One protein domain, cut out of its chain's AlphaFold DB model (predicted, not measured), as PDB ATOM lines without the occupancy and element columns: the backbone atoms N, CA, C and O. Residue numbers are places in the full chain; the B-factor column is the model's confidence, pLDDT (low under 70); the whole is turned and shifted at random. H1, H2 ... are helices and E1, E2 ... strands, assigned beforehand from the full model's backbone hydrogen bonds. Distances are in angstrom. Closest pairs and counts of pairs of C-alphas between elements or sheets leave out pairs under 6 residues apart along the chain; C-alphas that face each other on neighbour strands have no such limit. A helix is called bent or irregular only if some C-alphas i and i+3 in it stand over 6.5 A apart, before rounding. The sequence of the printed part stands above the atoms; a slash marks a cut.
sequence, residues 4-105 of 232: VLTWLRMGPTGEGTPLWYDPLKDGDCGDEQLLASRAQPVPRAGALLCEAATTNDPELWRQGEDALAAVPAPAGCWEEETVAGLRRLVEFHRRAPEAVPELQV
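This is residues 4 to 105 of the 232 residues of an uncharacterized protein of Kocuria polaris (UniProt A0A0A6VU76). Three helices, H3, H4 and H5, form an up-and-down bundle, with H3 nearest the middle; the short helices H1 and H2 pack on H3, and two short strands, E1 and E2, pair beside H5. A long link, residues 7 to 20, loops out between E1 and H1, with Glu 15 at one far end of the whole. The printed part has 102 residues with five named helices and two named strands, in the order E1 H1 H2 H3 H4 H5 E2; the sheet's order is E1, E2, parallel, and the class is mostly helix. The whole is compact, with a radius of gyration of the C-alphas of 12.4 A, and elongated in outline, spanning 39 by 25 by 25 A.

The sheet pairs E1, residues 4 to 6, with E2, residues 101 to 104. They are parallel, with 50 degrees between their directions; C-alphas 4 and 102 face each other at 4.7 A. N 5 and O 102 are within hydrogen-bond range at 2.9 A, as are N 104 and O 5 at 2.9 A. With the five helices between them along the chain, E1 and E2 make a strand-helix-strand unit, two parallel neighbour strands joined through helices. The closest C-alphas of E1 and H5, residues 77 to 95, are those of Leu 5 and Leu 89, 7.3 A apart. H5 touches H3, residues 41 to 55, the hub, which touches four other helices. Their closest C-alphas are those of Val 42 and Glu 79, 6.6 A apart, and they run the same way at a steep tilt of 36 degrees, only just past shallow. H3 and H4, residues 58 to 69, form a helical hairpin: they touch, with C-alphas 48 and 64 the closest at 4.9 A, and run opposite ways at a shallow tilt of 24 degrees. H4 and H5 are a helical hairpin too, at a steep tilt of 41 degrees; H5 touches H4 with residues 83 to 90 alone, and the closest C-alphas are those of Glu 65 and Val 90, 7.0 A apart. H1, residues 21 to 26, touches H3 at a shallow tilt of 12 degrees, the same way, with the C-alphas of Leu 24 and Gly 46 the closest at 6.7 A. H3 touches H2, residues 32 to 39, with residues 43 to 47 alone; the closest C-alphas, those of Arg 38 and Arg 44, are 4.1 A apart. H2 is apart from H4 and from H5. Every O i to N i+4 pair is within hydrogen-bond range in H1, H3, H4 and H5, and 2 of 4 are in H2.

E1 begins at C-alpha 4, (9.984, -25.488, -54.951), and E2, residues 101 to 104, ends at C-alpha 104, (15.205, -24.827, -58.728). H5, residues 77 to 95, is the longest helix, 27.1 A from C-alpha 77 at (29.426, -12.405, -56.000) to C-alpha 95. H3, residues 41 to 55, is 21.4 A long and H4, residues 58 to 69, is 16.6 A. H1 covers residues 21 to 26 and H2 residues 32 to 39; H2 is irregular, with C-alphas 36 and 39 at 7.4 A.

The two C-alphas farthest apart are those of Glu 15 and Glu 98, at 39.4 A. The printed part has no cut. The link from E1 to H1, 14 residues, is long; H4 to H5, 7 residues, is short, and the other links are tight. The mean pLDDT of the printed part is 90.9, and residues 11 to 16 are under 70.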
ATOM      1  N   VAL A   4       8.858 -25.994 -54.171       83.81
ATOM      2  CA  VAL A   4       9.984 -25.488 -54.951       83.81
ATOM      3  C   VAL A   4      10.655 -24.348 -54.189       83.81
ATOM      4  O   VAL A   4       9.976 -23.442 -53.695       83.81
ATOM      5  N   LEU A   5      11.979 -24.404 -54.093       87.06
ATOM      6  CA  LEU A   5      12.823 -23.359 -53.535       87.06
ATOM      7  C   LEU A   5      13.718 -22.807 -54.641       87.06
ATOM      8  O   LEU A   5      14.492 -23.545 -55.247       87.06
ATOM      9  N   THR A   6      13.655 -21.495 -54.859       88.44
ATOM     10  CA  THR A   6      14.645 -20.810 -55.690       88.44
ATOM     11  C   THR A   6      16.014 -20.905 -55.026       88.44
ATOM     12  O   THR A   6      16.231 -20.325 -53.958       88.44
ATOM     13  N   TRP A   7      16.908 -21.651 -55.665       91.62
ATOM     14  CA  TRP A   7      18.230 -21.984 -55.164       91.62
ATOM     15  C   TRP A   7      19.296 -21.026 -55.714       91.62
ATOM     16  O   TRP A   7      19.007 -19.857 -55.989       91.62
ATOM     17  N   LEU A   8      20.531 -21.511 -55.817       91.38
ATOM     18  CA  LEU A   8      21.681 -20.800 -56.348       91.38
ATOM     19  C   LEU A   8      21.562 -20.648 -57.861       91.38
ATOM     20  O   LEU A   8      21.245 -21.607 -58.566       91.38
ATOM     21  N   ARG A   9      21.834 -19.436 -58.353       88.31
ATOM     22  CA  ARG A   9      21.984 -19.168 -59.791       88.31
ATOM     23  C   ARG A   9      23.137 -19.970 -60.375       88.31
ATOM     24  O   ARG A   9      24.067 -20.364 -59.665       88.31
ATOM     25  N   MET A  10      23.112 -20.123 -61.696       82.25
ATOM     26  CA  MET A  10      24.262 -20.641 -62.420       82.25
ATOM     27  C   MET A  10      25.484 -19.795 -62.128       82.25
ATOM     28  O   MET A  10      25.470 -18.572 -62.242       82.25
ATOM     29  N   GLY A  11      26.546 -20.463 -61.735       66.69
ATOM     30  CA  GLY A  11      27.822 -19.821 -61.685       66.69
ATOM     31  C   GLY A  11      28.413 -19.650 -63.062       66.69
ATOM     32  O   GLY A  11      28.305 -20.584 -63.850       66.69
ATOM     33  N   PRO A  12      29.065 -18.530 -63.387       56.84
ATOM     34  CA  PRO A  12      30.010 -18.597 -64.478       56.84
ATOM     35  C   PRO A  12      31.247 -19.364 -64.009       56.84
ATOM     36  O   PRO A  12      31.984 -18.887 -63.170       56.84
ATOM     37  N   THR A  13      31.488 -20.561 -64.510       57.97
ATOM     38  CA  THR A  13      32.762 -21.248 -64.277       57.97
ATOM     39  C   THR A  13      33.893 -20.497 -65.003       57.97
ATOM     40  O   THR A  13      33.656 -19.696 -65.898       57.97
ATOM     41  N   GLY A  14      35.144 -20.635 -64.596       56.59
ATOM     42  CA  GLY A  14      36.231 -19.824 -65.155       56.59
ATOM     43  C   GLY A  14      37.344 -19.634 -64.148       56.59
ATOM     44  O   GLY A  14      37.226 -20.073 -62.996       56.59
ATOM     45  N   GLU A  15      38.429 -18.991 -64.572       55.16
ATOM     46  CA  GLU A  15      39.553 -18.698 -63.687       55.16
ATOM     47  C   GLU A  15      39.063 -17.898 -62.466       55.16
ATOM     48  O   GLU A  15      38.501 -16.814 -62.584       55.16
ATOM     49  N   GLY A  16      39.221 -18.477 -61.272       67.69
ATOM     50  CA  GLY A  16      38.762 -17.876 -60.016       67.69
ATOM     51  C   GLY A  16      37.385 -18.327 -59.516       67.69
ATOM     52  O   GLY A  16      36.993 -17.918 -58.422       67.69
ATOM     53  N   THR A  17      36.669 -19.202 -60.235       76.38
ATOM     54  CA  THR A  17      35.451 -19.830 -59.689       76.38
ATOM     55  C   THR A  17      35.810 -20.739 -58.518       76.38
ATOM     56  O   THR A  17      36.676 -21.609 -58.660       76.38
ATOM     57  N   PRO A  18      35.164 -20.583 -57.350       87.56
ATOM     58  CA  PRO A  18      35.409 -21.482 -56.242       87.56
ATOM     59  C   PRO A  18      34.926 -22.893 -56.579       87.56
ATOM     60  O   PRO A  18      33.752 -23.104 -56.867       87.56
ATOM     61  N   LEU A  19      35.826 -23.867 -56.459       89.00
ATOM     62  CA  LEU A  19      35.567 -25.288 -56.728       89.00
ATOM     63  C   LEU A  19      34.373 -25.869 -55.941       89.00
ATOM     64  O   LEU A  19      33.768 -26.851 -56.341       89.00
ATOM     65  N   TRP A  20      34.003 -25.253 -54.816       91.75
ATOM     66  CA  TRP A  20      32.867 -25.683 -54.001       91.75
ATOM     67  C   TRP A  20      31.501 -25.200 -54.507       91.75
ATOM     68  O   TRP A  20      30.484 -25.688 -54.011       91.75
ATOM     69  N   TYR A  21      31.448 -24.225 -55.422       91.25
ATOM     70  CA  TYR A  21      30.189 -23.575 -55.794       91.25
ATOM     71  C   TYR A  21      29.286 -24.495 -56.614       91.25
ATOM     72  O   TYR A  21      28.116 -24.659 -56.267       91.25
ATOM     73  N   ASP A  22      29.814 -25.118 -57.669       88.69
ATOM     74  CA  ASP A  22      29.006 -25.957 -58.560       88.69
ATOM     75  C   ASP A  22      28.402 -27.177 -57.869       88.69
ATOM     76  O   ASP A  22      27.189 -27.357 -57.994       88.69
ATOM     77  N   PRO A  23      29.152 -27.952 -57.061       91.50
ATOM     78  CA  PRO A  23      28.550 -29.061 -56.336       91.50
ATOM     79  C   PRO A  23      27.427 -28.611 -55.399       91.50
ATOM     80  O   PRO A  23      26.372 -29.239 -55.328       91.50
ATOM     81  N   LEU A  24      27.596 -27.468 -54.723       92.81
ATOM     82  CA  LEU A  24      26.558 -26.916 -53.855       92.81
ATOM     83  C   LEU A  24      25.332 -26.436 -54.648       92.81
ATOM     84  O   LEU A  24      24.193 -26.649 -54.221       92.81
ATOM     85  N   LYS A  25      25.540 -25.798 -55.803       90.69
ATOM     86  CA  LYS A  25      24.470 -25.408 -56.733       90.69
ATOM     87  C   LYS A  25      23.685 -26.631 -57.206       90.69
ATOM     88  O   LYS A  25      22.460 -26.568 -57.237       90.69
ATOM     89  N   ASP A  26      24.372 -27.722 -57.520       89.50
ATOM     90  CA  ASP A  26      23.763 -28.960 -58.017       89.50
ATOM     91  C   ASP A  26      23.160 -29.831 -56.905       89.50
ATOM     92  O   ASP A  26      22.497 -30.829 -57.183       89.50
ATOM     93  N   GLY A  27      23.330 -29.428 -55.641       89.69
ATOM     94  CA  GLY A  27      22.837 -30.173 -54.484       89.69
ATOM     95  C   GLY A  27      23.633 -31.450 -54.205       89.69
ATOM     96  O   GLY A  27      23.151 -32.313 -53.471       89.69
ATOM     97  N   ASP A  28      24.840 -31.580 -54.761       92.19
ATOM     98  CA  ASP A  28      25.756 -32.683 -54.482       92.19
ATOM     99  C   ASP A  28      26.529 -32.416 -53.182       92.19
ATOM    100  O   ASP A  28      27.690 -32.005 -53.156       92.19
ATOM    101  N   CYS A  29      25.841 -32.624 -52.060       92.12
ATOM    102  CA  CYS A  29      26.372 -32.343 -50.726       92.12
ATOM    103  C   CYS A  29      27.584 -33.220 -50.351       92.12
ATOM    104  O   CYS A  29      28.290 -32.907 -49.390       92.12
ATOM    105  N   GLY A  30      27.793 -34.332 -51.067       91.88
ATOM    106  CA  GLY A  30      28.859 -35.303 -50.823       91.88
ATOM    107  C   GLY A  30      30.112 -35.089 -51.671       91.88
ATOM    108  O   GLY A  30      31.077 -35.834 -51.495       91.88
ATOM    109  N   ASP A  31      30.108 -34.103 -52.568       96.12
ATOM    110  CA  ASP A  31      31.217 -33.853 -53.479       96.12
ATOM    111  C   ASP A  31      32.529 -33.520 -52.747       96.12
ATOM    112  O   ASP A  31      32.575 -32.762 -51.771       96.12
ATOM    113  N   GLU A  32      33.634 -34.074 -53.246       94.62
ATOM    114  CA  GLU A  32      34.946 -33.945 -52.617       94.62
ATOM    115  C   GLU A  32      35.435 -32.491 -52.555       94.62
ATOM    116  O   GLU A  32      36.050 -32.101 -51.559       94.62
ATOM    117  N   GLN A  33      35.154 -31.668 -53.570       93.25
ATOM    118  CA  GLN A  33      35.592 -30.271 -53.628       93.25
ATOM    119  C   GLN A  33      34.821 -29.407 -52.628       93.25
ATOM    120  O   GLN A  33      35.420 -28.577 -51.928       93.25
ATOM    121  N   LEU A  34      33.512 -29.639 -52.495       94.56
ATOM    122  CA  LEU A  34      32.692 -28.998 -51.466       94.56
ATOM    123  C   LEU A  34      33.171 -29.396 -50.063       94.56
ATOM    124  O   LEU A  34      33.433 -28.532 -49.219       94.56
ATOM    125  N   LEU A  35      33.361 -30.695 -49.820       94.44
ATOM    126  CA  LEU A  35      33.786 -31.208 -48.520       94.44
ATOM    127  C   LEU A  35      35.208 -30.768 -48.138       94.44
ATOM    128  O   LEU A  35      35.450 -30.482 -46.958       94.44
ATOM    129  N   ALA A  36      36.131 -30.682 -49.098       95.44
ATOM    130  CA  ALA A  36      37.492 -30.186 -48.886       95.44
ATOM    131  C   ALA A  36      37.522 -28.682 -48.564       95.44
ATOM    132  O   ALA A  36      38.393 -28.217 -47.827       95.44
ATOM    133  N   SER A  37      36.541 -27.923 -49.054       94.88
ATOM    134  CA  SER A  37      36.473 -26.471 -48.864       94.88
ATOM    135  C   SER A  37      35.882 -26.043 -47.517       94.88
ATOM    136  O   SER A  37      35.953 -24.865 -47.173       94.88
ATOM    137  N   ARG A  38      35.371 -26.972 -46.692       93.88
ATOM    138  CA  ARG A  38      34.707 -26.701 -45.392       93.88
ATOM    139  C   ARG A  38      35.571 -26.009 -44.327       93.88
ATOM    140  O   ARG A  38      35.069 -25.664 -43.260       93.88
ATOM    141  N   ALA A  39      36.862 -25.806 -44.579       92.62
ATOM    142  CA  ALA A  39      37.685 -24.929 -43.749       92.62
ATOM    143  C   ALA A  39      37.293 -23.444 -43.900       92.62
ATOM    144  O   ALA A  39      37.536 -22.651 -42.991       92.62
ATOM    145  N   GLN A  40      36.675 -23.066 -45.023       94.44
ATOM    146  CA  GLN A  40      36.191 -21.712 -45.287       94.44
ATOM    147  C   GLN A  40      34.743 -21.543 -44.771       94.44
ATOM    148  O   GLN A  40      33.958 -22.492 -44.846       94.44
ATOM    149  N   PRO A  41      34.344 -20.353 -44.274       96.38
ATOM    150  CA  PRO A  41      33.033 -20.156 -43.643       96.38
ATOM    151  C   PRO A  41      31.825 -20.473 -44.540       96.38
ATOM    152  O   PRO A  41      30.906 -21.164 -44.101       96.38
ATOM    153  N   VAL A  42      31.829 -20.001 -45.792       96.31
ATOM    154  CA  VAL A  42      30.705 -20.165 -46.733       96.31
ATOM    155  C   VAL A  42      30.489 -21.630 -47.135       96.31
ATOM    156  O   VAL A  42      29.407 -22.147 -46.858       96.31
ATOM    157  N   PRO A  43      31.473 -22.357 -47.703       95.75
ATOM    158  CA  PRO A  43      31.284 -23.769 -48.050       95.75
ATOM    159  C   PRO A  43      31.061 -24.665 -46.827       95.75
ATOM    160  O   PRO A  43      30.402 -25.692 -46.950       95.75
ATOM    161  N   ARG A  44      31.532 -24.285 -45.627       97.06
ATOM    162  CA  ARG A  44      31.162 -24.991 -44.390       97.06
ATOM    163  C   ARG A  44      29.661 -24.918 -44.122       97.06
ATOM    164  O   ARG A  44      29.042 -25.953 -43.886       97.06
ATOM    165  N   ALA A  45      29.096 -23.710 -44.127       97.88
ATOM    166  CA  ALA A  45      27.661 -23.513 -43.942       97.88
ATOM    167  C   ALA A  45      26.864 -24.175 -45.077       97.88
ATOM    168  O   ALA A  45      25.861 -24.834 -44.818       97.88
ATOM    169  N   GLY A  46      27.357 -24.056 -46.314       96.56
ATOM    170  CA  GLY A  46      26.789 -24.685 -47.503       96.56
ATOM    171  C   GLY A  46      26.686 -26.201 -47.386       96.56
ATOM    172  O   GLY A  46      25.593 -26.739 -47.517       96.56
ATOM    173  N   ALA A  47      27.789 -26.882 -47.068       96.69
ATOM    174  CA  ALA A  47      27.813 -28.336 -46.923       96.69
ATOM    175  C   ALA A  47      26.853 -28.826 -45.824       96.69
ATOM    176  O   ALA A  47      26.059 -29.728 -46.071       96.69
ATOM    177  N   LEU A  48      26.876 -28.189 -44.643       97.69
ATOM    178  CA  LEU A  48      25.988 -28.546 -43.528       97.69
ATOM    179  C   LEU A  48      24.510 -28.391 -43.899       97.69
ATOM    180  O   LEU A  48      23.717 -29.288 -43.641       97.69
ATOM    181  N   LEU A  49      24.137 -27.264 -44.512       96.94
ATOM    182  CA  LEU A  49      22.744 -26.989 -44.872       96.94
ATOM    183  C   LEU A  49      22.272 -27.807 -46.079       96.94
ATOM    184  O   LEU A  49      21.105 -28.181 -46.130       96.94
ATOM    185  N   CYS A  50      23.158 -28.122 -47.024       95.31
ATOM    186  CA  CYS A  50      22.868 -29.041 -48.123       95.31
ATOM    187  C   CYS A  50      22.556 -30.444 -47.576       95.31
ATOM    188  O   CYS A  50      21.515 -31.031 -47.880       95.31
ATOM    189  N   GLU A  51      23.422 -30.966 -46.702       94.62
ATOM    190  CA  GLU A  51      23.227 -32.274 -46.077       94.62
ATOM    191  C   GLU A  51      21.978 -32.285 -45.179       94.62
ATOM    192  O   GLU A  51      21.181 -33.223 -45.227       94.62
ATOM    193  N   ALA A  52      21.724 -31.205 -44.433       94.75
ATOM    194  CA  ALA A  52      20.496 -31.043 -43.657       94.75
ATOM    195  C   ALA A  52      19.239 -31.062 -44.544       94.75
ATOM    196  O   ALA A  52      18.254 -31.710 -44.201       94.75
ATOM    197  N   ALA A  53      19.265 -30.401 -45.704       92.19
ATOM    198  CA  ALA A  53      18.128 -30.355 -46.622       92.19
ATOM    199  C   ALA A  53      17.802 -31.717 -47.257       92.19
ATOM    200  O   ALA A  53      16.641 -31.978 -47.570       92.19
ATOM    201  N   THR A  54      18.802 -32.584 -47.428       89.44
ATOM    202  CA  THR A  54      18.634 -33.921 -48.022       89.44
ATOM    203  C   THR A  54      18.270 -34.989 -46.991       89.44
ATOM    204  O   THR A  54      17.472 -35.879 -47.283       89.44
ATOM    205  N   THR A  55      18.817 -34.899 -45.778       90.94
ATOM    206  CA  THR A  55      18.605 -35.885 -44.701       90.94
ATOM    207  C   THR A  55      17.486 -35.508 -43.730       90.94
ATOM    208  O   THR A  55      16.966 -36.369 -43.021       90.94
ATOM    209  N   ASN A  56      17.111 -34.228 -43.699       89.19
ATOM    210  CA  ASN A  56      16.265 -33.609 -42.683       89.19
ATOM    211  C   ASN A  56      16.766 -33.814 -41.237       89.19
ATOM    212  O   ASN A  56      15.961 -33.900 -40.309       89.19
ATOM    213  N   ASP A  57      18.085 -33.906 -41.034       93.69
ATOM    214  CA  ASP A  57      18.687 -34.061 -39.706       93.69
ATOM    215  C   ASP A  57      18.595 -32.744 -38.896       93.69
ATOM    216  O   ASP A  57      19.160 -31.721 -39.309       93.69
ATOM    217  N   PRO A  58      17.915 -32.731 -37.729       93.75
ATOM    218  CA  PRO A  58      17.742 -31.520 -36.922       93.75
ATOM    219  C   PRO A  58      19.049 -30.920 -36.392       93.75
ATOM    220  O   PRO A  58      19.146 -29.706 -36.201       93.75
ATOM    221  N   GLU A  59      20.054 -31.752 -36.124       96.62
ATOM    222  CA  GLU A  59      21.344 -31.300 -35.618       96.62
ATOM    223  C   GLU A  59      22.171 -30.662 -36.740       96.62
ATOM    224  O   GLU A  59      22.801 -29.628 -36.507       96.62
ATOM    225  N   LEU A  60      22.108 -31.194 -37.967       96.44
ATOM    226  CA  LEU A  60      22.726 -30.551 -39.133       96.44
ATOM    227  C   LEU A  60      22.068 -29.209 -39.461       96.44
ATOM    228  O   LEU A  60      22.781 -28.245 -39.737       96.44
ATOM    229  N   TRP A  61      20.738 -29.105 -39.356       96.88
ATOM    230  CA  TRP A  61      20.042 -27.820 -39.488       96.88
ATOM    231  C   TRP A  61      20.550 -26.801 -38.472       96.88
ATOM    232  O   TRP A  61      20.943 -25.695 -38.845       96.88
ATOM    233  N   ARG A  62      20.622 -27.187 -37.194       97.94
ATOM    234  CA  ARG A  62      21.117 -26.317 -36.121       97.94
ATOM    235  C   ARG A  62      22.562 -25.871 -36.368       97.94
ATOM    236  O   ARG A  62      22.861 -24.682 -36.302       97.94
ATOM    237  N   GLN A  63      23.459 -26.809 -36.678       98.12
ATOM    238  CA  GLN A  63      24.868 -26.512 -36.956       98.12
ATOM    239  C   GLN A  63      25.048 -25.654 -38.212       98.12
ATOM    240  O   GLN A  63      25.910 -24.775 -38.233       98.12
ATOM    241  N   GLY A  64      24.257 -25.908 -39.252       97.75
ATOM    242  CA  GLY A  64      24.265 -25.150 -40.496       97.75
ATOM    243  C   GLY A  64      23.780 -23.714 -40.305       97.75
ATOM    244  O   GLY A  64      24.417 -22.789 -40.806       97.75
ATOM    245  N   GLU A  65      22.713 -23.508 -39.530       98.19
ATOM    246  CA  GLU A  65      22.223 -22.174 -39.165       98.19
ATOM    247  C   GLU A  65      23.253 -21.390 -38.338       98.19
ATOM    248  O   GLU A  65      23.528 -20.228 -38.648       98.19
ATOM    249  N   ASP A  66      23.869 -22.030 -37.338       98.31
ATOM    250  CA  ASP A  66      24.936 -21.429 -36.530       98.31
ATOM    251  C   ASP A  66      26.151 -21.064 -37.399       98.31
ATOM    252  O   ASP A  66      26.711 -19.970 -37.281       98.31
ATOM    253  N   ALA A  67      26.551 -21.962 -38.307       98.06
ATOM    254  CA  ALA A  67      27.651 -21.724 -39.235       98.06
ATOM    255  C   ALA A  67      27.344 -20.558 -40.182       98.06
ATOM    256  O   ALA A  67      28.196 -19.690 -40.356       98.06
ATOM    257  N   LEU A  68      26.131 -20.501 -40.744       98.19
ATOM    258  CA  LEU A  68      25.684 -19.418 -41.620       98.19
ATOM    259  C   LEU A  68      25.654 -18.069 -40.893       98.19
ATOM    260  O   LEU A  68      26.044 -17.054 -41.466       98.19
ATOM    261  N   ALA A  69      25.215 -18.041 -39.634       97.62
ATOM    262  CA  ALA A  69      25.209 -16.827 -38.821       97.62
ATOM    263  C   ALA A  69      26.626 -16.308 -38.515       97.62
ATOM    264  O   ALA A  69      26.809 -15.106 -38.323       97.62
ATOM    265  N   ALA A  70      27.624 -17.197 -38.492       97.25
ATOM    266  CA  ALA A  70      29.030 -16.863 -38.278       97.25
ATOM    267  C   ALA A  70      29.792 -16.497 -39.568       97.25
ATOM    268  O   ALA A  70      30.968 -16.131 -39.491       97.25
ATOM    269  N   VAL A  71      29.161 -16.599 -40.745       97.50
ATOM    270  CA  VAL A  71      29.785 -16.216 -42.020       97.50
ATOM    271  C   VAL A  71      30.084 -14.707 -42.012       97.50
ATOM    272  O   VAL A  71      29.181 -13.911 -41.732       97.50
ATOM    273  N   PRO A  72      31.333 -14.284 -42.299       95.56
ATOM    274  CA  PRO A  72      31.674 -12.869 -42.423       95.56
ATOM    275  C   PRO A  72      30.978 -12.230 -43.635       95.56
ATOM    276  O   PRO A  72      30.294 -12.895 -44.408       95.56
ATOM    277  N   ALA A  73      31.150 -10.919 -43.819       93.44
ATOM    278  CA  ALA A  73      30.671 -10.264 -45.034       93.44
ATOM    279  C   ALA A  73      31.272 -10.958 -46.279       93.44
ATOM    280  O   ALA A  73      32.496 -11.115 -46.316       93.44
ATOM    281  N   PRO A  74      30.440 -11.370 -47.257       92.50
ATOM    282  CA  PRO A  74      30.911 -11.965 -48.502       92.50
ATOM    283  C   PRO A  74      31.957 -11.098 -49.210       92.50
ATOM    284  O   PRO A  74      31.810  -9.877 -49.270       92.50
ATOM    285  N   ALA A  75      32.998 -11.727 -49.751       86.94
ATOM    286  CA  ALA A  75      34.083 -11.045 -50.458       86.94
ATOM    287  C   ALA A  75      33.854 -10.934 -51.975       86.94
ATOM    288  O   ALA A  75      34.573 -10.198 -52.653       86.94
ATOM    289  N   GLY A  76      32.874 -11.657 -52.518       87.75
ATOM    290  CA  GLY A  76      32.558 -11.647 -53.942       87.75
ATOM    291  C   GLY A  76      31.179 -12.221 -54.251       87.75
ATOM    292  O   GLY A  76      30.534 -12.836 -53.401       87.75
ATOM    293  N   CYS A  77      30.757 -12.048 -55.500       89.06
ATOM    294  CA  CYS A  77      29.426 -12.405 -56.000       89.06
ATOM    295  C   CYS A  77      29.016 -13.864 -55.719       89.06
ATOM    296  O   CYS A  77      27.864 -14.130 -55.390       89.06
ATOM    297  N   TRP A  78      29.964 -14.803 -55.746       88.75
ATOM    298  CA  TRP A  78      29.737 -16.212 -55.411       88.75
ATOM    299  C   TRP A  78      29.271 -16.443 -53.985       88.75
ATOM    300  O   TRP A  78      28.319 -17.180 -53.725       88.75
ATOM    301  N   GLU A  79      29.978 -15.823 -53.048       92.62
ATOM    302  CA  GLU A  79      29.660 -15.898 -51.633       92.62
ATOM    303  C   GLU A  79      28.371 -15.131 -51.341       92.62
ATOM    304  O   GLU A  79      27.563 -15.597 -50.544       92.62
ATOM    305  N   GLU A  80      28.137 -14.001 -52.016       93.69
ATOM    306  CA  GLU A  80      26.892 -13.235 -51.900       93.69
ATOM    307  C   GLU A  80      25.674 -14.061 -52.331       93.69
ATOM    308  O   GLU A  80      24.727 -14.203 -51.550       93.69
ATOM    309  N   GLU A  81      25.711 -14.659 -53.528       93.25
ATOM    310  CA  GLU A  81      24.634 -15.518 -54.036       93.25
ATOM    311  C   GLU A  81      24.452 -16.748 -53.139       93.25
ATOM    312  O   GLU A  81      23.322 -17.097 -52.785       93.25
ATOM    313  N   THR A  82      25.554 -17.357 -52.687       94.75
ATOM    314  CA  THR A  82      25.512 -18.534 -51.811       94.75
ATOM    315  C   THR A  82      24.882 -18.206 -50.466       94.75
ATOM    316  O   THR A  82      23.938 -18.870 -50.046       94.75
ATOM    317  N   VAL A  83      25.331 -17.148 -49.789       96.56
ATOM    318  CA  VAL A  83      24.759 -16.718 -48.505       96.56
ATOM    319  C   VAL A  83      23.282 -16.348 -48.664       96.56
ATOM    320  O   VAL A  83      22.472 -16.693 -47.798       96.56
ATOM    321  N   ALA A  84      22.891 -15.699 -49.764       95.00
ATOM    322  CA  ALA A  84      21.489 -15.418 -50.058       95.00
ATOM    323  C   ALA A  84      20.667 -16.705 -50.279       95.00
ATOM    324  O   ALA A  84      19.555 -16.825 -49.759       95.00
ATOM    325  N   GLY A  85      21.200 -17.687 -51.011       95.31
ATOM    326  CA  GLY A  85      20.610 -19.019 -51.185       95.31
ATOM    327  C   GLY A  85      20.419 -19.770 -49.869       95.31
ATOM    328  O   GLY A  85      19.310 -20.199 -49.557       95.31
ATOM    329  N   LEU A  86      21.465 -19.844 -49.046       96.88
ATOM    330  CA  LEU A  86      21.429 -20.525 -47.750       96.88
ATOM    331  C   LEU A  86      20.425 -19.882 -46.788       96.88
ATOM    332  O   LEU A  86      19.689 -20.586 -46.101       96.88
ATOM    333  N   ARG A  87      20.315 -18.547 -46.781       97.06
ATOM    334  CA  ARG A  87      19.288 -17.842 -45.997       97.06
ATOM    335  C   ARG A  87      17.870 -18.192 -46.455       97.06
ATOM    336  O   ARG A  87      17.012 -18.424 -45.604       97.06
ATOM    337  N   ARG A  88      17.629 -18.274 -47.771       96.00
ATOM    338  CA  ARG A  88      16.336 -18.712 -48.335       96.00
ATOM    339  C   ARG A  88      16.008 -20.153 -47.931       96.00
ATOM    340  O   ARG A  88      14.865 -20.435 -47.581       96.00
ATOM    341  N   LEU A  89      16.998 -21.044 -47.928       95.56
ATOM    342  CA  LEU A  89      16.844 -22.440 -47.508       95.56
ATOM    343  C   LEU A  89      16.510 -22.579 -46.018       95.56
ATOM    344  O   LEU A  89      15.572 -23.289 -45.662       95.56
ATOM    345  N   VAL A  90      17.211 -21.850 -45.150       96.50
ATOM    346  CA  VAL A  90      16.898 -21.802 -43.712       96.50
ATOM    347  C   VAL A  90      15.488 -21.258 -43.474       96.50
ATOM    348  O   VAL A  90      14.714 -21.812 -42.695       96.50
ATOM    349  N   GLU A  91      15.109 -20.182 -44.168       95.38
ATOM    350  CA  GLU A  91      13.760 -19.628 -44.064       95.38
ATOM    351  C   GLU A  91      12.684 -20.614 -44.543       95.38
ATOM    352  O   GLU A  91      11.620 -20.719 -43.926       95.38
ATOM    353  N   PHE A  92      12.963 -21.364 -45.609       93.62
ATOM    354  CA  PHE A  92      12.094 -22.432 -46.085       93.62
ATOM    355  C   PHE A  92      11.884 -23.505 -45.012       93.62
ATOM    356  O   PHE A  92      10.731 -23.802 -44.680       93.62
ATOM    357  N   HIS A  93      12.966 -24.026 -44.425       94.19
ATOM    358  CA  HIS A  93      12.893 -25.053 -43.385       94.19
ATOM    359  C   HIS A  93      12.088 -24.572 -42.174       94.19
ATOM    360  O   HIS A  93      11.156 -25.242 -41.741       94.19
ATOM    361  N   ARG A  94      12.333 -23.348 -41.692       94.00
ATOM    362  CA  ARG A  94      11.580 -22.768 -40.565       94.00
ATOM    363  C   ARG A  94      10.073 -22.678 -40.822       94.00
ATOM    364  O   ARG A  94       9.282 -22.800 -39.889       94.00
ATOM    365  N   ARG A  95       9.655 -22.451 -42.072       93.81
ATOM    366  CA  ARG A  95       8.232 -22.394 -42.462       93.81
ATOM    367  C   ARG A  95       7.620 -23.776 -42.696       93.81
ATOM    368  O   ARG A  95       6.398 -23.908 -42.619       93.81
ATOM    369  N   ALA A  96       8.429 -24.773 -43.038       91.00
ATOM    370  CA  ALA A  96       7.986 -26.133 -43.322       91.00
ATOM    371  C   ALA A  96       9.063 -27.169 -42.929       91.00
ATOM    372  O   ALA A  96       9.715 -27.717 -43.817       91.00
ATOM    373  N   PRO A  97       9.220 -27.484 -41.628       90.81
ATOM    374  CA  PRO A  97      10.329 -28.322 -41.145       90.81
ATOM    375  C   PRO A  97      10.320 -29.763 -41.667       90.81
ATOM    376  O   PRO A  97      11.354 -30.410 -41.749       90.81
ATOM    377  N   GLU A  98       9.142 -30.266 -42.041       88.00
ATOM    378  CA  GLU A  98       8.947 -31.625 -42.567       88.00
ATOM    379  C   GLU A  98       9.047 -31.694 -44.103       88.00
ATOM    380  O   GLU A  98       8.850 -32.753 -44.700       88.00
ATOM    381  N   ALA A  99       9.248 -30.556 -44.778       86.69
ATOM    382  CA  ALA A  99       9.298 -30.501 -46.232       86.69
ATOM    383  C   ALA A  99      10.741 -30.586 -46.732       86.69
ATOM    384  O   ALA A  99      11.594 -29.801 -46.331       86.69
ATOM    385  N   VAL A 100      10.972 -31.478 -47.693       83.69
ATOM    386  CA  VAL A 100      12.203 -31.490 -48.487       83.69
ATOM    387  C   VAL A 100      12.034 -30.485 -49.634       83.69
ATOM    388  O   VAL A 100      11.040 -30.581 -50.372       83.69
ATOM    389  N   PRO A 101      12.928 -29.488 -49.771       85.19
ATOM    390  CA  PRO A 101      12.855 -28.529 -50.862       85.19
ATOM    391  C   PRO A 101      13.216 -29.201 -52.186       85.19
ATOM    392  O   PRO A 101      14.175 -29.963 -52.275       85.19
ATOM    393  N   GLU A 102      12.471 -28.873 -53.236       87.38
ATOM    394  CA  GLU A 102      12.915 -29.124 -54.605       87.38
ATOM    395  C   GLU A 102      13.697 -27.893 -55.065       87.38
ATOM    396  O   GLU A 102      13.136 -26.797 -55.153       87.38
ATOM    397  N   LEU A 103      15.006 -28.050 -55.273       86.88
ATOM    398  CA  LEU A 103      15.891 -26.943 -55.626       86.88
ATOM    399  C   LEU A 103      15.713 -26.594 -57.104       86.88
ATOM    400  O   LEU A 103      15.960 -27.416 -57.983       86.88
ATOM    401  N   GLN A 104      15.298 -25.360 -57.376       88.62
ATOM    402  CA  GLN A 104      15.205 -24.827 -58.728       88.62
ATOM    403  C   GLN A 104      16.301 -23.789 -58.938       88.62
ATOM    404  O   GLN A 104      16.342 -22.783 -58.227       88.62
ATOM    405  N   VAL A 105      17.151 -24.015 -59.940       85.56
ATOM    406  CA  VAL A 105      18.150 -23.040 -60.391       85.56
ATOM    407  C   VAL A 105      17.417 -21.896 -61.109       85.56
ATOM    408  O   VAL A 105      16.748 -22.152 -62.111       85.56
TER     409      VAL A 105